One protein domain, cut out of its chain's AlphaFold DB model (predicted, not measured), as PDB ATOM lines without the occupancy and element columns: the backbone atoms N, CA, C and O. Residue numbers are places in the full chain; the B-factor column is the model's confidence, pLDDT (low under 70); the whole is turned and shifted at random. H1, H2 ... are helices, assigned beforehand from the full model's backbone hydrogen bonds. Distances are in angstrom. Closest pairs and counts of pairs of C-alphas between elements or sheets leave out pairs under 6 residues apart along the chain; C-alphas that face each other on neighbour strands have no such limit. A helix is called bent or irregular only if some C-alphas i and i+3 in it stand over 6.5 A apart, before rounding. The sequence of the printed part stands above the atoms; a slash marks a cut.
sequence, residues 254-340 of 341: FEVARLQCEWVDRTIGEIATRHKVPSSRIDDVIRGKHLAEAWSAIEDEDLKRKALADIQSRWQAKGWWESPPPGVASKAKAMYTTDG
ATOM      1  N   PHE A 254      45.767 -47.882  39.048       79.88
ATOM      2  CA  PHE A 254      47.052 -48.508  38.724       79.88
ATOM      3  C   PHE A 254      48.063 -47.475  38.227       79.88
ATOM      4  O   PHE A 254      49.216 -47.495  38.654       79.88
ATOM      5  N   GLU A 255      47.637 -46.547  37.371       78.25
ATOM      6  CA  GLU A 255      48.490 -45.471  36.866       78.25
ATOM      7  C   GLU A 255      48.968 -44.546  38.001       78.25
ATOM      8  O   GLU A 255      50.157 -44.234  38.067       78.25
ATOM      9  N   VAL A 256      48.074 -44.184  38.931       80.50
ATOM     10  CA  VAL A 256      48.400 -43.382  40.123       80.50
ATOM     11  C   VAL A 256      49.387 -44.107  41.033       80.50
ATOM     12  O   VAL A 256      50.446 -43.567  41.344       80.50
ATOM     13  N   ALA A 257      49.081 -45.347  41.429       80.56
ATOM     14  CA  ALA A 257      49.964 -46.138  42.288       80.56
ATOM     15  C   ALA A 257      51.346 -46.323  41.646       80.56
ATOM     16  O   ALA A 257      52.378 -46.254  42.310       80.56
ATOM     17  N   ARG A 258      51.380 -46.498  40.322       76.12
ATOM     18  CA  ARG A 258      52.621 -46.633  39.569       76.12
ATOM     19  C   ARG A 258      53.417 -45.345  39.517       76.12
ATOM     20  O   ARG A 258      54.636 -45.436  39.528       76.12
ATOM     21  N   LEU A 259      52.792 -44.181  39.371       82.19
ATOM     22  CA  LEU A 259      53.499 -42.903  39.252       82.19
ATOM     23  C   LEU A 259      53.806 -42.259  40.602       82.19
ATOM     24  O   LEU A 259      54.536 -41.270  40.615       82.19
ATOM     25  N   GLN A 260      53.361 -42.873  41.701       85.19
ATOM     26  CA  GLN A 260      53.603 -42.424  43.064       85.19
ATOM     27  C   GLN A 260      55.056 -41.971  43.276       85.19
ATOM     28  O   GLN A 260      56.029 -42.653  42.909       85.19
ATOM     29  N   CYS A 261      55.173 -40.774  43.840       89.25
ATOM     30  CA  CYS A 261      56.399 -40.068  44.139       89.25
ATOM     31  C   CYS A 261      56.402 -39.697  45.626       89.25
ATOM     32  O   CYS A 261      55.540 -38.956  46.098       89.25
ATOM     33  N   GLU A 262      57.409 -40.172  46.357       91.19
ATOM     34  CA  GLU A 262      57.535 -39.951  47.804       91.19
ATOM     35  C   GLU A 262      57.550 -38.461  48.173       91.19
ATOM     36  O   GLU A 262      56.945 -38.051  49.165       91.19
ATOM     37  N   TRP A 263      58.181 -37.623  47.341       94.88
ATOM     38  CA  TRP A 263      58.180 -36.175  47.539       94.88
ATOM     39  C   TRP A 263      56.756 -35.610  47.532       94.88
ATOM     40  O   TRP A 263      56.423 -34.819  48.409       94.88
ATOM     41  N   VAL A 264      55.903 -36.056  46.604       93.62
ATOM     42  CA  VAL A 264      54.514 -35.590  46.498       93.62
ATOM     43  C   VAL A 264      53.726 -35.991  47.740       93.62
ATOM     44  O   VAL A 264      53.039 -35.149  48.317       93.62
ATOM     45  N   ASP A 265      53.866 -37.237  48.200       92.94
ATOM     46  CA  ASP A 265      53.188 -37.716  49.409       92.94
ATOM     47  C   ASP A 265      53.610 -36.930  50.654       92.94
ATOM     48  O   ASP A 265      52.759 -36.457  51.417       92.94
ATOM     49  N   ARG A 266      54.920 -36.715  50.824       95.19
ATOM     50  CA  ARG A 266      55.463 -35.917  51.926       95.19
ATOM     51  C   ARG A 266      54.961 -34.474  51.873       95.19
ATOM     52  O   ARG A 266      54.457 -33.968  52.873       95.19
ATOM     53  N   THR A 267      55.049 -33.819  50.717       95.12
ATOM     54  CA  THR A 267      54.647 -32.415  50.551       95.12
ATOM     55  C   THR A 267      53.143 -32.226  50.751       95.12
ATOM     56  O   THR A 267      52.732 -31.259  51.394       95.12
ATOM     57  N   ILE A 268      52.307 -33.162  50.293       94.19
ATOM     58  CA  ILE A 268      50.867 -33.156  50.592       94.19
ATOM     59  C   ILE A 268      50.634 -33.232  52.108       94.19
ATOM     60  O   ILE A 268      49.848 -32.445  52.638       94.19
ATOM     61  N   GLY A 269      51.333 -34.128  52.815       92.81
ATOM     62  CA  GLY A 269      51.232 -34.264  54.272       92.81
ATOM     63  C   GLY A 269      51.664 -33.003  55.032       92.81
ATOM     64  O   GLY A 269      50.974 -32.556  55.956       92.81
ATOM     65  N   GLU A 270      52.765 -32.381  54.613       94.19
ATOM     66  CA  GLU A 270      53.274 -31.129  55.186       94.19
ATOM     67  C   GLU A 270      52.295 -29.964  54.984       94.19
ATOM     68  O   GLU A 270      52.001 -29.228  55.931       94.19
ATOM     69  N   ILE A 271      51.744 -29.808  53.774       93.88
ATOM     70  CA  ILE A 271      50.757 -28.761  53.467       93.88
ATOM     71  C   ILE A 271      49.462 -29.010  54.247       93.88
ATOM     72  O   ILE A 271      48.926 -28.080  54.853       93.88
ATOM     73  N   ALA A 272      48.972 -30.253  54.288       93.50
ATOM     74  CA  ALA A 272      47.770 -30.600  55.041       93.50
ATOM     75  C   ALA A 272      47.924 -30.258  56.529       93.50
ATOM     76  O   ALA A 272      47.042 -29.630  57.115       93.50
ATOM     77  N   THR A 273      49.082 -30.570  57.117       93.81
ATOM     78  CA  THR A 273      49.392 -30.256  58.518       93.81
ATOM     79  C   THR A 273      49.474 -28.746  58.748       93.81
ATOM     80  O   THR A 273      48.819 -28.216  59.647       93.81
ATOM     81  N   ARG A 274      50.228 -28.026  57.905       94.00
ATOM     82  CA  ARG A 274      50.429 -26.571  58.016       94.00
ATOM     83  C   ARG A 274      49.115 -25.796  57.941       94.00
ATOM     84  O   ARG A 274      48.918 -24.845  58.692       94.00
ATOM     85  N   HIS A 275      48.213 -26.215  57.057       92.00
ATOM     86  CA  HIS A 275      46.925 -25.561  56.837       92.00
ATOM     87  C   HIS A 275      45.767 -26.210  57.612       92.00
ATOM     88  O   HIS A 275      44.618 -25.813  57.421       92.00
ATOM     89  N   LYS A 276      46.057 -27.171  58.504       92.12
ATOM     90  CA  LYS A 276      45.070 -27.894  59.327       92.12
ATOM     91  C   LYS A 276      43.936 -28.513  58.497       92.12
ATOM     92  O   LYS A 276      42.769 -28.472  58.887       92.12
ATOM     93  N   VAL A 277      44.274 -29.067  57.336       90.31
ATOM     94  CA  VAL A 277      43.318 -29.724  56.440       90.31
ATOM     95  C   VAL A 277      43.055 -31.144  56.953       90.31
ATOM     96  O   VAL A 277      44.006 -31.912  57.105       90.31
ATOM     97  N   PRO A 278      41.795 -31.526  57.227       88.88
ATOM     98  CA  PRO A 278      41.475 -32.884  57.650       88.88
ATOM     99  C   PRO A 278      41.662 -33.877  56.496       88.88
ATOM    100  O   PRO A 278      41.501 -33.521  55.328       88.88
ATOM    101  N   SER A 279      41.904 -35.150  56.818       85.88
ATOM    102  CA  SER A 279      42.123 -36.211  55.821       85.88
ATOM    103  C   SER A 279      40.970 -36.354  54.817       85.88
ATOM    104  O   SER A 279      41.200 -36.672  53.655       85.88
ATOM    105  N   SER A 280      39.732 -36.048  55.227       88.44
ATOM    106  CA  SER A 280      38.546 -36.045  54.355       88.44
ATOM    107  C   SER A 280      38.574 -34.979  53.251       88.44
ATOM    108  O   SER A 280      37.784 -35.053  52.314       88.44
ATOM    109  N   ARG A 281      39.473 -33.991  53.345       88.38
ATOM    110  CA  ARG A 281      39.640 -32.887  52.388       88.38
ATOM    111  C   ARG A 281      41.035 -32.848  51.761       88.38
ATOM    112  O   ARG A 281      41.443 -31.815  51.237       88.38
ATOM    113  N   ILE A 282      41.764 -33.964  51.772       88.44
ATOM    114  CA  ILE A 282      43.114 -34.033  51.190       88.44
ATOM    115  C   ILE A 282      43.135 -33.685  49.691       88.44
ATOM    116  O   ILE A 282      44.091 -33.094  49.191       88.44
ATOM    117  N   ASP A 283      42.025 -33.950  49.000       90.12
ATOM    118  CA  ASP A 283      41.779 -33.582  47.604       90.12
ATOM    119  C   ASP A 283      41.940 -32.064  47.356       90.12
ATOM    120  O   ASP A 283      42.370 -31.656  46.277       90.12
ATOM    121  N   ASP A 284      41.686 -31.215  48.361       88.69
ATOM    122  CA  ASP A 284      41.896 -29.762  48.274       88.69
ATOM    123  C   ASP A 284      43.369 -29.364  48.266       88.69
ATOM    124  O   ASP A 284      43.731 -28.358  47.653       88.69
ATOM    125  N   VAL A 285      44.221 -30.158  48.916       90.38
ATOM    126  CA  VAL A 285      45.673 -29.964  48.909       90.38
ATOM    127  C   VAL A 285      46.237 -30.370  47.552       90.38
ATOM    128  O   VAL A 285      47.002 -29.613  46.959       90.38
ATOM    129  N   ILE A 286      45.788 -31.513  47.020       90.25
ATOM    130  CA  ILE A 286      46.214 -32.045  45.715       90.25
ATOM    131  C   ILE A 286      45.900 -31.064  44.578       90.25
ATOM    132  O   ILE A 286      46.710 -30.886  43.667       90.25
ATOM    133  N   ARG A 287      44.736 -30.402  44.633       89.69
ATOM    134  CA  ARG A 287      44.329 -29.389  43.642       89.69
ATOM    135  C   ARG A 287      44.713 -27.951  44.007       89.69
ATOM    136  O   ARG A 287      44.343 -27.009  43.304       89.69
ATOM    137  N   GLY A 288      45.395 -27.772  45.133       88.88
ATOM    138  CA  GLY A 288      45.696 -26.476  45.720       88.88
ATOM    139  C   GLY A 288      46.910 -25.793  45.092       88.88
ATOM    140  O   GLY A 288      47.829 -26.434  44.589       88.88
ATOM    141  N   LYS A 289      46.946 -24.459  45.188       89.75
ATOM    142  CA  LYS A 289      48.070 -23.641  44.700       89.75
ATOM    143  C   LYS A 289      49.389 -23.965  45.417       89.75
ATOM    144  O   LYS A 289      50.433 -23.956  44.785       89.75
ATOM    145  N   HIS A 290      49.338 -24.288  46.709       91.75
ATOM    146  CA  HIS A 290      50.540 -24.526  47.517       91.75
ATOM    147  C   HIS A 290      51.362 -25.730  47.054       91.75
ATOM    148  O   HIS A 290      52.587 -25.678  47.102       91.75
ATOM    149  N   LEU A 291      50.708 -26.792  46.570       92.88
ATOM    150  CA  LEU A 291      51.421 -27.933  45.997       92.88
ATOM    151  C   LEU A 291      52.102 -27.547  44.676       92.88
ATOM    152  O   LEU A 291      53.244 -27.930  44.445       92.88
ATOM    153  N   ALA A 292      51.439 -26.728  43.855       91.69
ATOM    154  CA  ALA A 292      51.997 -26.235  42.598       91.69
ATOM    155  C   ALA A 292      53.185 -25.279  42.814       91.69
ATOM    156  O   ALA A 292      54.183 -25.367  42.104       91.69
ATOM    157  N   GLU A 293      53.111 -24.408  43.826       92.56
ATOM    158  CA  GLU A 293      54.223 -23.551  44.256       92.56
ATOM    159  C   GLU A 293      55.418 -24.391  44.727       92.56
ATOM    160  O   GLU A 293      56.533 -24.191  44.245       92.56
ATOM    161  N   ALA A 294      55.183 -25.370  45.607       92.81
ATOM    162  CA  ALA A 294      56.226 -26.275  46.085       92.81
ATOM    163  C   ALA A 294      56.869 -27.079  44.943       92.81
ATOM    164  O   ALA A 294      58.080 -27.273  44.946       92.81
ATOM    165  N   TRP A 295      56.076 -27.509  43.958       94.69
ATOM    166  CA  TRP A 295      56.571 -28.214  42.776       94.69
ATOM    167  C   TRP A 295      57.428 -27.310  41.877       94.69
ATOM    168  O   TRP A 295      58.486 -27.732  41.418       94.69
ATOM    169  N   SER A 296      57.013 -26.056  41.661       91.31
ATOM    170  CA  SER A 296      57.776 -25.103  40.837       91.31
ATOM    171  C   SER A 296      59.156 -24.781  41.421       91.31
ATOM    172  O   SER A 296      60.089 -24.502  40.676       91.31
ATOM    173  N   ALA A 297      59.296 -24.880  42.748       93.50
ATOM    174  CA  ALA A 297      60.537 -24.631  43.476       93.50
ATOM    175  C   ALA A 297      61.513 -25.827  43.504       93.50
ATOM    176  O   ALA A 297      62.567 -25.725  44.128       93.50
ATOM    177  N   ILE A 298      61.179 -26.968  42.886       93.31
ATOM    178  CA  ILE A 298      62.101 -28.108  42.786       93.31
ATOM    179  C   ILE A 298      63.217 -27.765  41.788       93.31
ATOM    180  O   ILE A 298      62.931 -27.490  40.625       93.31
ATOM    181  N   GLU A 299      64.474 -27.830  42.229       92.44
ATOM    182  CA  GLU A 299      65.657 -27.613  41.373       92.44
ATOM    183  C   GLU A 299      66.111 -28.888  40.640       92.44
ATOM    184  O   GLU A 299      66.654 -28.820  39.542       92.44
ATOM    185  N   ASP A 300      65.893 -30.064  41.235       92.75
ATOM    186  CA  ASP A 300      66.208 -31.351  40.607       92.75
ATOM    187  C   ASP A 300      65.181 -31.667  39.507       92.75
ATOM    188  O   ASP A 300      64.036 -32.022  39.788       92.75
ATOM    189  N   GLU A 301      65.601 -31.557  38.246       88.56
ATOM    190  CA  GLU A 301      64.759 -31.783  37.063       88.56
ATOM    191  C   GLU A 301      64.141 -33.191  36.996       88.56
ATOM    192  O   GLU A 301      62.999 -33.370  36.554       88.56
ATOM    193  N   ASP A 302      64.852 -34.218  37.465       84.62
ATOM    194  CA  ASP A 302      64.341 -35.587  37.468       84.62
ATOM    195  C   ASP A 302      63.260 -35.769  38.533       84.62
ATOM    196  O   ASP A 302      62.230 -36.411  38.278       84.62
ATOM    197  N   LEU A 303      63.464 -35.191  39.717       89.88
ATOM    198  CA  LEU A 303      62.454 -35.147  40.766       89.88
ATOM    199  C   LEU A 303      61.246 -34.310  40.334       89.88
ATOM    200  O   LEU A 303      60.111 -34.756  40.511       89.88
ATOM    201  N   LYS A 304      61.474 -33.149  39.708       90.75
ATOM    202  CA  LYS A 304      60.428 -32.247  39.205       90.75
ATOM    203  C   LYS A 304      59.541 -32.954  38.184       90.75
ATOM    204  O   LYS A 304      58.313 -32.920  38.308       90.75
ATOM    205  N   ARG A 305      60.142 -33.687  37.239       86.88
ATOM    206  CA  ARG A 305      59.427 -34.503  36.243       86.88
ATOM    207  C   ARG A 305      58.640 -35.653  36.878       86.88
ATOM    208  O   ARG A 305      57.486 -35.874  36.513       86.88
ATOM    209  N   LYS A 306      59.231 -36.387  37.831       86.88
ATOM    210  CA  LYS A 306      58.551 -37.489  38.546       86.88
ATOM    211  C   LYS A 306      57.364 -36.988  39.368       86.88
ATOM    212  O   LYS A 306      56.294 -37.586  39.303       86.88
ATOM    213  N   ALA A 307      57.544 -35.887  40.097       91.56
ATOM    214  CA  ALA A 307      56.495 -35.262  40.890       91.56
ATOM    215  C   ALA A 307      55.349 -34.752  40.004       91.56
ATOM    216  O   ALA A 307      54.185 -34.976  40.329       91.56
ATOM    217  N   LEU A 308      55.663 -34.140  38.854       91.25
ATOM    218  CA  LEU A 308      54.645 -33.700  37.898       91.25
ATOM    219  C   LEU A 308      53.812 -34.877  37.377       91.25
ATOM    220  O   LEU A 308      52.585 -34.790  37.362       91.25
ATOM    221  N   ALA A 309      54.463 -35.975  36.982       85.88
ATOM    222  CA  ALA A 309      53.776 -37.162  36.473       85.88
ATOM    223  C   ALA A 309      52.831 -37.778  37.521       85.88
ATOM    224  O   ALA A 309      51.699 -38.139  37.195       85.88
ATOM    225  N   ASP A 310      53.259 -37.847  38.786       90.81
ATOM    226  CA  ASP A 310      52.407 -38.284  39.896       90.81
ATOM    227  C   ASP A 310      51.187 -37.361  40.063       90.81
ATOM    228  O   ASP A 310      50.042 -37.812  40.001       90.81
ATOM    229  N   ILE A 311      51.410 -36.047  40.172       91.44
ATOM    230  CA  ILE A 311      50.337 -35.057  40.342       91.44
ATOM    231  C   ILE A 311      49.323 -35.131  39.193       91.44
ATOM    232  O   ILE A 311      48.114 -35.174  39.439       91.44
ATOM    233  N   GLN A 312      49.797 -35.192  37.946       89.00
ATOM    234  CA  GLN A 312      48.948 -35.334  36.763       89.00
ATOM    235  C   GLN A 312      48.098 -36.602  36.828       89.00
ATOM    236  O   GLN A 312      46.891 -36.532  36.598       89.00
ATOM    237  N   SER A 313      48.690 -37.737  37.206       86.19
ATOM    238  CA  SER A 313      47.964 -39.004  37.317       86.19
ATOM    239  C   SER A 313      46.838 -38.940  38.356       86.19
ATOM    240  O   SER A 313      45.707 -39.341  38.070       86.19
ATOM    241  N   ARG A 314      47.092 -38.337  39.531       91.25
ATOM    242  CA  ARG A 314      46.082 -38.147  40.592       91.25
ATOM    243  C   ARG A 314      44.929 -37.265  40.119       91.25
ATOM    244  O   ARG A 314      43.771 -37.545  40.423       91.25
ATOM    245  N   TRP A 315      45.232 -36.214  39.356       89.81
ATOM    246  CA  TRP A 315      44.222 -35.326  38.776       89.81
ATOM    247  C   TRP A 315      43.405 -36.012  37.678       89.81
ATOM    248  O   TRP A 315      42.186 -35.844  37.635       89.81
ATOM    249  N   GLN A 316      44.050 -36.785  36.803       86.62
ATOM    250  CA  GLN A 316      43.388 -37.544  35.740       86.62
ATOM    251  C   GLN A 316      42.435 -38.597  36.311       86.62
ATOM    252  O   GLN A 316      41.286 -38.664  35.880       86.62
ATOM    253  N   ALA A 317      42.848 -39.332  37.350       85.31
ATOM    254  CA  ALA A 317      42.001 -40.319  38.025       85.31
ATOM    255  C   ALA A 317      40.715 -39.724  38.630       85.31
ATOM    256  O   ALA A 317      39.730 -40.432  38.840       85.31
ATOM    257  N   LYS A 318      40.709 -38.413  38.897       86.44
ATOM    258  CA  LYS A 318      39.563 -37.658  39.421       86.44
ATOM    259  C   LYS A 318      38.835 -36.832  38.349       86.44
ATOM    260  O   LYS A 318      37.871 -36.143  38.672       86.44
ATOM    261  N   GLY A 319      39.295 -36.866  37.096       84.38
ATOM    262  CA  GLY A 319      38.751 -36.072  35.987       84.38
ATOM    263  C   GLY A 319      39.066 -34.569  36.048       84.38
ATOM    264  O   GLY A 319      38.521 -33.796  35.264       84.38
ATOM    265  N   TRP A 320      39.941 -34.127  36.956       87.25
ATOM    266  CA  TRP A 320      40.251 -32.703  37.149       87.25
ATOM    267  C   TRP A 320      41.270 -32.159  36.155       87.25
ATOM    268  O   TRP A 320      41.397 -30.945  36.024       87.25
ATOM    269  N   TRP A 321      42.037 -33.021  35.485       83.06
ATOM    270  CA  TRP A 321      43.047 -32.547  34.541       83.06
ATOM    271  C   TRP A 321      42.402 -31.907  33.311       83.06
ATOM    272  O   TRP A 321      42.714 -30.762  32.998       83.06
ATOM    273  N   GLU A 322      41.459 -32.588  32.659       79.94
ATOM    274  CA  GLU A 322      40.757 -32.064  31.478       79.94
ATOM    275  C   GLU A 322      39.780 -30.942  31.842       79.94
ATOM    276  O   GLU A 322      39.773 -29.885  31.215       79.94
ATOM    277  N   SER A 323      39.002 -31.138  32.911       81.56
ATOM    278  CA  SER A 323      38.013 -30.176  33.407       81.56
ATOM    279  C   SER A 323      38.329 -29.765  34.850       81.56
ATOM    280  O   SER A 323      37.716 -30.278  35.792       81.56
ATOM    281  N   PRO A 324      39.302 -28.858  35.060       78.19
ATOM    282  CA  PRO A 324      39.666 -28.420  36.398       78.19
ATOM    283  C   PRO A 324      38.505 -27.660  37.047       78.19
ATOM    284  O   PRO A 324      37.914 -26.784  36.409       78.19
ATOM    285  N   PRO A 325      38.197 -27.932  38.328       76.75
ATOM    286  CA  PRO A 325      37.218 -27.153  39.072       76.75
ATOM    287  C   PRO A 325      37.557 -25.651  39.023       76.75
ATOM    288  O   PRO A 325      38.734 -25.289  39.138       76.75
ATOM    289  N   PRO A 326      36.564 -24.760  38.872       69.69
ATOM    290  CA  PRO A 326      36.820 -23.330  38.742       69.69
ATOM    291  C   PRO A 326      37.534 -22.757  39.980       69.69
ATOM    292  O   PRO A 326      37.237 -23.123  41.118       69.69
ATOM    293  N   GLY A 327      38.477 -21.833  39.759       76.06
ATOM    294  CA  GLY A 327      39.182 -21.102  40.818       76.06
ATOM    295  C   GLY A 327      40.629 -21.559  41.042       76.06
ATOM    296  O   GLY A 327      41.491 -21.369  40.182       76.06
ATOM    297  N   VAL A 328      40.929 -22.089  42.233       71.06
ATOM    298  CA  VAL A 328      42.306 -22.391  42.685       71.06
ATOM    299  C   VAL A 328      42.964 -23.495  41.845       71.06
ATOM    300  O   VAL A 328      44.155 -23.396  41.547       71.06
ATOM    301  N   ALA A 329      42.191 -24.483  41.385       78.62
ATOM    302  CA  ALA A 329      42.709 -25.580  40.570       78.62
ATOM    303  C   ALA A 329      43.152 -25.112  39.171       78.62
ATOM    304  O   ALA A 329      44.176 -25.566  38.667       78.62
ATOM    305  N   SER A 330      42.469 -24.136  38.561       80.31
ATOM    306  CA  SER A 330      42.900 -23.565  37.275       80.31
ATOM    307  C   SER A 330      44.260 -22.862  37.380       80.31
ATOM    308  O   SER A 330      45.088 -22.985  36.481       80.31
ATOM    309  N   LYS A 331      44.523 -22.168  38.500       81.38
ATOM    310  CA  LYS A 331      45.824 -21.523  38.760       81.38
ATOM    311  C   LYS A 331      46.936 -22.548  38.980       81.38
ATOM    312  O   LYS A 331      48.017 -22.383  38.431       81.38
ATOM    313  N   ALA A 332      46.661 -23.607  39.744       83.38
ATOM    314  CA  ALA A 332      47.611 -24.700  39.944       83.38
ATOM    315  C   ALA A 332      47.955 -25.397  38.614       83.38
ATOM    316  O   ALA A 332      49.132 -25.563  38.303       83.38
ATOM    317  N   LYS A 333      46.948 -25.703  37.777       84.81
ATOM    318  CA  LYS A 333      47.159 -26.282  36.438       84.81
ATOM    319  C   LYS A 333      48.059 -25.403  35.568       84.81
ATOM    320  O   LYS A 333      48.970 -25.928  34.939       84.81
ATOM    321  N   ALA A 334      47.846 -24.084  35.574       84.38
ATOM    322  CA  ALA A 334      48.681 -23.156  34.816       84.38
ATOM    323  C   ALA A 334      50.164 -23.254  35.217       84.38
ATOM    324  O   ALA A 334      51.025 -23.312  34.341       84.38
ATOM    325  N   MET A 335      50.476 -23.346  36.514       83.69
ATOM    326  CA  MET A 335      51.862 -23.490  36.985       83.69
ATOM    327  C   MET A 335      52.506 -24.779  36.461       83.69
ATOM    328  O   MET A 335      53.602 -24.726  35.914       83.69
ATOM    329  N   TYR A 336      51.783 -25.903  36.504       85.94
ATOM    330  CA  TYR A 336      52.255 -27.180  35.956       85.94
ATOM    331  C   TYR A 336      52.511 -27.157  34.440       85.94
ATOM    332  O   TYR A 336      53.320 -27.935  33.946       85.94
ATOM    333  N   THR A 337      51.826 -26.287  33.690       79.69
ATOM    334  CA  THR A 337      51.967 -26.193  32.225       79.69
ATOM    335  C   THR A 337      52.952 -25.126  31.747       79.69
ATOM    336  O   THR A 337      53.388 -25.193  30.603       79.69
ATOM    337  N   THR A 338      53.278 -24.128  32.576       65.75
ATOM    338  CA  THR A 338      54.110 -22.979  32.156       65.75
ATOM    339  C   THR A 338      55.609 -23.277  32.261       65.75
ATOM    340  O   THR A 338      56.371 -22.783  31.441       65.75
ATOM    341  N   ASP A 339      56.006 -24.139  33.200       52.69
ATOM    342  CA  ASP A 339      57.397 -24.585  33.421       52.69
ATOM    343  C   ASP A 339      57.767 -25.859  32.631       52.69
ATOM    344  O   ASP A 339      58.881 -26.358  32.738       52.69
ATOM    345  N   GLY A 340      56.821 -26.428  31.872       43.50
ATOM    346  CA  GLY A 340      57.005 -27.659  31.090       43.50
ATOM    347  C   GLY A 340      57.403 -27.435  29.625       43.50
ATOM    348  O   GLY A 340      57.197 -28.340  28.816       43.50
TER     349      GLY A 340
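Overview. This is residues 254 to 340 of the 341 residues of the protein "Type III-B CRISPR module RAMP protein Cmr6" of Gammaproteobacteria bacterium (UniProt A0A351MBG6). Six helices form a rounded cluster, with the long H5 touching H1, H2, H3 and H4. H6 packs beside H4. The printed part has 87 residues and no named strand, with H1 to H6 in chain order. It is all helix and compact, with radius of gyration of the C-alphas 12.0 A and spans of 31 by 27 by 26 A.

Along the chain. H1, residues 254 to 259, begins at C-alpha (47.052, -48.508, 38.724). H2 is residues 262 to 274, 18.3 A; H3 279 to 286, irregular, with C-alphas 280 and 283 7.9 A apart; H4 289 to 296; H5 301 to 317, 24.3 A. H6, 328 to 338, ends at C-alpha (54.110, -22.979, 32.156).

Arrangement. H1 touches the hub, H5, at a shallow tilt of 22 degrees, opposite ways; the closest C-alphas, Leu 259 and Asp 310, are 4.8 A apart. H4 and H6 touch at 13 degrees, the same way, closest at C-alphas Lys 289 and Ala 332, 4.9 A. Every O i to N i+4 pair is within hydrogen-bond range except in H3, 1 of 4, with 3 of 5 O i to N i+3 pairs.

Size, cuts and confidence. The printed part has no cut and no long link. Residues 326 and 338 to 340 have pLDDT under 70.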